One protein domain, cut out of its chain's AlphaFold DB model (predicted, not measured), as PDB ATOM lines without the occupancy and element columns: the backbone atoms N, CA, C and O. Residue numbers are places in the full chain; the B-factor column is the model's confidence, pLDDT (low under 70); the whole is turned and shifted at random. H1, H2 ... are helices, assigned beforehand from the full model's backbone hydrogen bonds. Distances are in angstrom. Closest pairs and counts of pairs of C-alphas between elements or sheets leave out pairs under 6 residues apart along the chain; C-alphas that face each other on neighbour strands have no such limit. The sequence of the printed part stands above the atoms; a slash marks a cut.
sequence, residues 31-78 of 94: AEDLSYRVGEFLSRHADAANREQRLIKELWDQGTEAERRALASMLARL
ATOM      1  N   ALA A  31     -26.746  10.514 -96.561       58.38
ATOM      2  CA  ALA A  31     -27.058  10.059 -95.205       58.38
ATOM      3  C   ALA A  31     -26.405  10.950 -94.128       58.38
ATOM      4  O   ALA A  31     -26.952  11.101 -93.038       58.38
ATOM      5  N   GLU A  32     -25.268  11.578 -94.441       65.12
ATOM      6  CA  GLU A  32     -24.600  12.579 -93.597       65.12
ATOM      7  C   GLU A  32     -25.471  13.803 -93.335       65.12
ATOM      8  O   GLU A  32     -25.764  14.119 -92.179       65.12
ATOM      9  N   ASP A  33     -25.950  14.432 -94.406       69.38
ATOM     10  CA  ASP A  33     -26.785  15.630 -94.329       69.38
ATOM     11  C   ASP A  33     -28.113  15.346 -93.629       69.38
ATOM     12  O   ASP A  33     -28.581  16.153 -92.820       69.38
ATOM     13  N   LEU A  34     -28.705  14.175 -93.891       70.56
ATOM     14  CA  LEU A  34     -29.925  13.738 -93.219       70.56
ATOM     15  C   LEU A  34     -29.710  13.623 -91.706       70.56
ATOM     16  O   LEU A  34     -30.524  14.102 -90.922       70.56
ATOM     17  N   SER A  35     -28.598  13.027 -91.284       69.69
ATOM     18  CA  SER A  35     -28.328  12.752 -89.869       69.69
ATOM     19  C   SER A  35     -27.993  14.012 -89.090       69.69
ATOM     20  O   SER A  35     -28.506  14.203 -87.990       69.69
ATOM     21  N   TYR A  36     -27.192  14.906 -89.673       75.00
ATOM     22  CA  TYR A  36     -26.893  16.200 -89.066       75.00
ATOM     23  C   TYR A  36     -28.175  16.997 -88.807       75.00
ATOM     24  O   TYR A  36     -28.388  17.538 -87.724       75.00
ATOM     25  N   ARG A  37     -29.083  16.997 -89.782       73.50
ATOM     26  CA  ARG A  37     -30.332  17.756 -89.722       73.50
ATOM     27  C   ARG A  37     -31.408  17.109 -88.863       73.50
ATOM     28  O   ARG A  37     -32.155  17.827 -88.208       73.50
ATOM     29  N   VAL A  38     -31.476  15.778 -88.816       76.00
ATOM     30  CA  VAL A  38     -32.299  15.064 -87.828       76.00
ATOM     31  C   VAL A  38     -31.783  15.369 -86.423       76.00
ATOM     32  O   VAL A  38     -32.582  15.683 -85.549       76.00
ATOM     33  N   GLY A  39     -30.464  15.380 -86.220       75.06
ATOM     34  CA  GLY A  39     -29.855  15.796 -84.959       75.06
ATOM     35  C   GLY A  39     -30.185  17.239 -84.584       75.06
ATOM     36  O   GLY A  39     -30.547  17.501 -83.440       75.06
ATOM     37  N   GLU A  40     -30.127  18.169 -85.538       76.69
ATOM     38  CA  GLU A  40     -30.521  19.566 -85.331       76.69
ATOM     39  C   GLU A  40     -32.016  19.688 -84.995       76.69
ATOM     40  O   GLU A  40     -32.388  20.363 -84.036       76.69
ATOM     41  N   PHE A  41     -32.879  18.992 -85.740       77.00
ATOM     42  CA  PHE A  41     -34.321  18.963 -85.506       77.00
ATOM     43  C   PHE A  41     -34.653  18.423 -84.113       77.00
ATOM     44  O   PHE A  41     -35.403  19.068 -83.378       77.00
ATOM     45  N   LEU A  42     -34.047  17.291 -83.736       75.75
ATOM     46  CA  LEU A  42     -34.163  16.704 -82.406       75.75
ATOM     47  C   LEU A  42     -33.644  17.675 -81.348       75.75
ATOM     48  O   LEU A  42     -34.354  17.940 -80.397       75.75
ATOM     49  N   SER A  43     -32.469  18.280 -81.520       73.88
ATOM     50  CA  SER A  43     -31.921  19.252 -80.562       73.88
ATOM     51  C   SER A  43     -32.853  20.453 -80.335       73.88
ATOM     52  O   SER A  43     -33.034  20.892 -79.203       73.88
ATOM     53  N   ARG A  44     -33.502  20.949 -81.398       70.75
ATOM     54  CA  ARG A  44     -34.402  22.116 -81.344       70.75
ATOM     55  C   ARG A  44     -35.802  21.807 -80.814       70.75
ATOM     56  O   ARG A  44     -36.455  22.716 -80.320       70.75
ATOM     57  N   HIS A  45     -36.267  20.565 -80.944       65.50
ATOM     58  CA  HIS A  45     -37.627  20.159 -80.566       65.50
ATOM     59  C   HIS A  45     -37.663  19.100 -79.452       65.50
ATOM     60  O   HIS A  45     -38.738  18.606 -79.128       65.50
ATOM     61  N   ALA A  46     -36.522  18.755 -78.847       60.53
ATOM     62  CA  ALA A  46     -36.412  17.805 -77.735       60.53
ATOM     63  C   ALA A  46     -36.828  18.395 -76.380       60.53
ATOM     64  O   ALA A  46     -36.386  17.908 -75.338       60.53
ATOM     65  N   ASP A  47     -37.702  19.401 -76.370       57.25
ATOM     66  CA  ASP A  47     -38.481  19.674 -75.171       57.25
ATOM     67  C   ASP A  47     -39.454  18.499 -75.026       57.25
ATOM     68  O   ASP A  47     -40.434  18.386 -75.759       57.25
ATOM     69  N   ALA A  48     -39.065  17.533 -74.188       58.09
ATOM     70  CA  ALA A  48     -39.614  16.185 -74.116       58.09
ATOM     71  C   ALA A  48     -41.088  16.182 -73.678       58.09
ATOM     72  O   ALA A  48     -41.406  15.887 -72.525       58.09
ATOM     73  N   ALA A  49     -41.987  16.492 -74.610       63.31
ATOM     74  CA  ALA A  49     -43.421  16.545 -74.377       63.31
ATOM     75  C   ALA A  49     -44.029  15.140 -74.221       63.31
ATOM     76  O   ALA A  49     -45.080  14.993 -73.597       63.31
ATOM     77  N   ASN A  50     -43.375  14.092 -74.746       74.44
ATOM     78  CA  ASN A  50     -43.816  12.700 -74.620       74.44
ATOM     79  C   ASN A  50     -42.655  11.683 -74.516       74.44
ATOM     80  O   ASN A  50     -41.474  12.018 -74.669       74.44
ATOM     81  N   ARG A  51     -42.994  10.428 -74.182       82.00
ATOM     82  CA  ARG A  51     -42.022   9.352 -73.892       82.00
ATOM     83  C   ARG A  51     -41.259   8.919 -75.144       82.00
ATOM     84  O   ARG A  51     -40.091   8.562 -75.046       82.00
ATOM     85  N   GLU A  52     -41.898   8.976 -76.303       82.94
ATOM     86  CA  GLU A  52     -41.362   8.566 -77.598       82.94
ATOM     87  C   GLU A  52     -40.260   9.527 -78.071       82.94
ATOM     88  O   GLU A  52     -39.175   9.091 -78.460       82.94
ATOM     89  N   GLN A  53     -40.492  10.838 -77.955       79.06
ATOM     90  CA  GLN A  53     -39.480  11.866 -78.222       79.06
ATOM     91  C   GLN A  53     -38.292  11.751 -77.262       79.06
ATOM     92  O   GLN A  53     -37.140  11.839 -77.695       79.06
ATOM     93  N   ARG A  54     -38.559  11.500 -75.970       82.94
ATOM     94  CA  ARG A  54     -37.509  11.287 -74.964       82.94
ATOM     95  C   ARG A  54     -36.640  10.074 -75.296       82.94
ATOM     96  O   ARG A  54     -35.420  10.192 -75.266       82.94
ATOM     97  N   LEU A  55     -37.251   8.947 -75.662       86.81
ATOM     98  CA  LEU A  55     -36.527   7.732 -76.043       86.81
ATOM     99  C   LEU A  55     -35.568   7.994 -77.208       86.81
ATOM    100  O   LEU A  55     -34.402   7.616 -77.139       86.81
ATOM    101  N   ILE A  56     -36.034   8.665 -78.266       86.00
ATOM    102  CA  ILE A  56     -35.165   8.994 -79.403       86.00
ATOM    103  C   ILE A  56     -34.022   9.903 -78.972       86.00
ATOM    104  O   ILE A  56     -32.897   9.683 -79.411       86.00
ATOM    105  N   LYS A  57     -34.282  10.906 -78.126       83.62
ATOM    106  CA  LYS A  57     -33.235  11.816 -77.654       83.62
ATOM    107  C   LYS A  57     -32.159  11.073 -76.867       83.62
ATOM    108  O   LYS A  57     -30.980  11.270 -77.139       83.62
ATOM    109  N   GLU A  58     -32.556  10.194 -75.953       88.25
ATOM    110  CA  GLU A  58     -31.619   9.389 -75.169       88.25
ATOM    111  C   GLU A  58     -30.795   8.451 -76.068       88.25
ATOM    112  O   GLU A  58     -29.571   8.425 -75.957       88.25
ATOM    113  N   LEU A  59     -31.425   7.750 -77.020       90.50
ATOM    114  CA  LEU A  59     -30.710   6.905 -77.990       90.50
ATOM    115  C   LEU A  59     -29.761   7.716 -78.879       90.50
ATOM    116  O   LEU A  59     -28.635   7.295 -79.140       90.50
ATOM    117  N   TRP A  60     -30.206   8.887 -79.333       88.00
ATOM    118  CA  TRP A  60     -29.397   9.795 -80.134       88.00
ATOM    119  C   TRP A  60     -28.167  10.259 -79.355       88.00
ATOM    120  O   TRP A  60     -27.061  10.217 -79.882       88.00
ATOM    121  N   ASP A  61     -28.328  10.653 -78.093       87.12
ATOM    122  CA  ASP A  61     -27.230  11.160 -77.271       87.12
ATOM    123  C   ASP A  61     -26.171  10.094 -76.979       87.12
ATOM    124  O   ASP A  61     -24.983  10.413 -77.009       87.12
ATOM    125  N   GLN A  62     -26.579   8.837 -76.778       92.50
ATOM    126  CA  GLN A  62     -25.656   7.718 -76.541       92.50
ATOM    127  C   GLN A  62     -24.973   7.203 -77.815       92.50
ATOM    128  O   GLN A  62     -23.881   6.644 -77.738       92.50
ATOM    129  N   GLY A  63     -25.601   7.374 -78.981       89.12
ATOM    130  CA  GLY A  63     -25.090   6.838 -80.239       89.12
ATOM    131  C   GLY A  63     -23.821   7.536 -80.734       89.12
ATOM    132  O   GLY A  63     -23.684   8.760 -80.671       89.12
ATOM    133  N   THR A  64     -22.918   6.754 -81.317       90.69
ATOM    134  CA  THR A  64     -21.839   7.242 -82.182       90.69
ATOM    135  C   THR A  64     -22.404   7.904 -83.440       90.69
ATOM    136  O   THR A  64     -23.586   7.785 -83.766       90.69
ATOM    137  N   GLU A  65     -21.562   8.594 -84.208       83.75
ATOM    138  CA  GLU A  65     -21.997   9.224 -85.457       83.75
ATOM    139  C   GLU A  65     -22.608   8.218 -86.450       83.75
ATOM    140  O   GLU A  65     -23.644   8.496 -87.052       83.75
ATOM    141  N   ALA A  66     -22.022   7.025 -86.572       86.19
ATOM    142  CA  ALA A  66     -22.552   5.958 -87.420       86.19
ATOM    143  C   ALA A  66     -23.928   5.458 -86.939       86.19
ATOM    144  O   ALA A  66     -24.835   5.257 -87.747       86.19
ATOM    145  N   GLU A  67     -24.116   5.312 -85.627       91.19
ATOM    146  CA  GLU A  67     -25.384   4.865 -85.037       91.19
ATOM    147  C   GLU A  67     -26.471   5.934 -85.138       91.19
ATOM    148  O   GLU A  67     -27.610   5.620 -85.479       91.19
ATOM    149  N   ARG A  68     -26.123   7.211 -84.944       86.44
ATOM    150  CA  ARG A  68     -27.026   8.345 -85.194       86.44
ATOM    151  C   ARG A  68     -27.475   8.379 -86.652       86.44
ATOM    152  O   ARG A  68     -28.654   8.607 -86.920       86.44
ATOM    153  N   ARG A  69     -26.572   8.076 -87.594       83.06
ATOM    154  CA  ARG A  69     -26.917   7.963 -89.020       83.06
ATOM    155  C   ARG A  69     -27.870   6.815 -89.316       83.06
ATOM    156  O   ARG A  69     -28.843   6.988 -90.057       83.06
ATOM    157  N   ALA A  70     -27.623   5.656 -88.715       88.19
ATOM    158  CA  ALA A  70     -28.518   4.513 -88.822       88.19
ATOM    159  C   ALA A  70     -29.900   4.832 -88.228       88.19
ATOM    160  O   ALA A  70     -30.919   4.581 -88.872       88.19
ATOM    161  N   LEU A  71     -29.944   5.464 -87.051       88.06
ATOM    162  CA  LEU A  71     -31.176   5.881 -86.385       88.06
ATOM    163  C   LEU A  71     -31.969   6.883 -87.236       88.06
ATOM    164  O   LEU A  71     -33.154   6.664 -87.479       88.06
ATOM    165  N   ALA A  72     -31.325   7.931 -87.758       82.81
ATOM    166  CA  ALA A  72     -31.958   8.903 -88.655       82.81
ATOM    167  C   ALA A  72     -32.560   8.230 -89.900       82.81
ATOM    168  O   ALA A  72     -33.709   8.491 -90.260       82.81
ATOM    169  N   SER A  73     -31.812   7.309 -90.513       81.81
ATOM    170  CA  SER A  73     -32.270   6.549 -91.682       81.81
ATOM    171  C   SER A  73     -33.479   5.669 -91.357       81.81
ATOM    172  O   SER A  73     -34.413   5.571 -92.155       81.81
ATOM    173  N   MET A  74     -33.497   5.046 -90.176       87.75
ATOM    174  CA  MET A  74     -34.626   4.231 -89.737       87.75
ATOM    175  C   MET A  74     -35.880   5.063 -89.470       87.75
ATOM    176  O   MET A  74     -36.970   4.659 -89.875       87.75
ATOM    177  N   LEU A  75     -35.738   6.231 -88.839       83.81
ATOM    178  CA  LEU A  75     -36.849   7.153 -88.588       83.81
ATOM    179  C   LEU A  75     -37.443   7.696 -89.892       83.81
ATOM    180  O   LEU A  75     -38.665   7.769 -90.021       83.81
ATOM    181  N   ALA A  76     -36.598   8.008 -90.877       79.31
ATOM    182  CA  ALA A  76     -37.047   8.423 -92.204       79.31
ATOM    183  C   ALA A  76     -37.900   7.336 -92.879       79.31
ATOM    184  O   ALA A  76     -39.032   7.601 -93.281       79.31
ATOM    185  N   ARG A  77     -37.409   6.090 -92.902       82.31
ATOM    186  CA  ARG A  77     -38.140   4.945 -93.475       82.31
ATOM    187  C   ARG A  77     -39.442   4.640 -92.735       82.31
ATOM    188  O   ARG A  77     -40.428   4.269 -93.368       82.31
ATOM    189  N   LEU A  78     -39.455   4.786 -91.408       83.69
ATOM    190  CA  LEU A  78     -40.652   4.583 -90.586       83.69
ATOM    191  C   LEU A  78     -41.769   5.552 -90.991       83.69
ATOM    192  O   LEU A  78     -42.907   5.132 -91.191       83.69
TER     193      LEU A  78
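What this domain is: This is residues 31 to 78 of the 94 residues of the protein "DUF3243 family protein" of Ammonifex degensii (UniProt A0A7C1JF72). Three helices make a small body: H2 and H3 form a V near their link, and H1 lies across one side of it, crossing H3 and passing near H2. The printed part has 48 residues, 41 of them in H1, H2 and H3, in that order; the class is all helix, with no named strand. It is compact, with a radius of gyration of the C-alphas of 9.9 A and spans of 27 by 20 by 17 A.

Where its parts are: H1, residues 31 to 45, is 20.7 A long from C-alpha 31 at (-27.058, 10.059, -95.205). H2, residues 51 to 62, is 16.7 A long. H3, residues 65 to 78, is 19.9 A long and ends with C-alpha 78 at (-40.652, 4.583, -90.586).

How they stand to each other: H1 touches H3, which touches it with residues 68 to 73 alone; the closest C-alphas of the two helices, those of Ser 35 and Arg 69, are 5.1 A apart. Their lines are about perpendicular, at 81 degrees. H1 and H2 are close but not clearly touching, the closest C-alphas being those of Leu 42 and Lys 57, 6.9 A, at a steep tilt of 54 degrees, opposite ways. H2 and H3 are also close but not clearly touching, with the closest C-alphas, of Trp 60 and Arg 68, 5.8 A apart, at a shallow tilt of 28 degrees, opposite ways. In H1, H2 and H3 every O i to N i+4 pair is within hydrogen-bond range.

The domain as a whole: The C-alphas farthest apart, of Ala 31 and Ala 49, are 27.3 A apart. The printed part has no cut, and both links are tight. Mean pLDDT of the printed part is 78.8; residues 31 to 33, 35 and 45 to 49 are under 70.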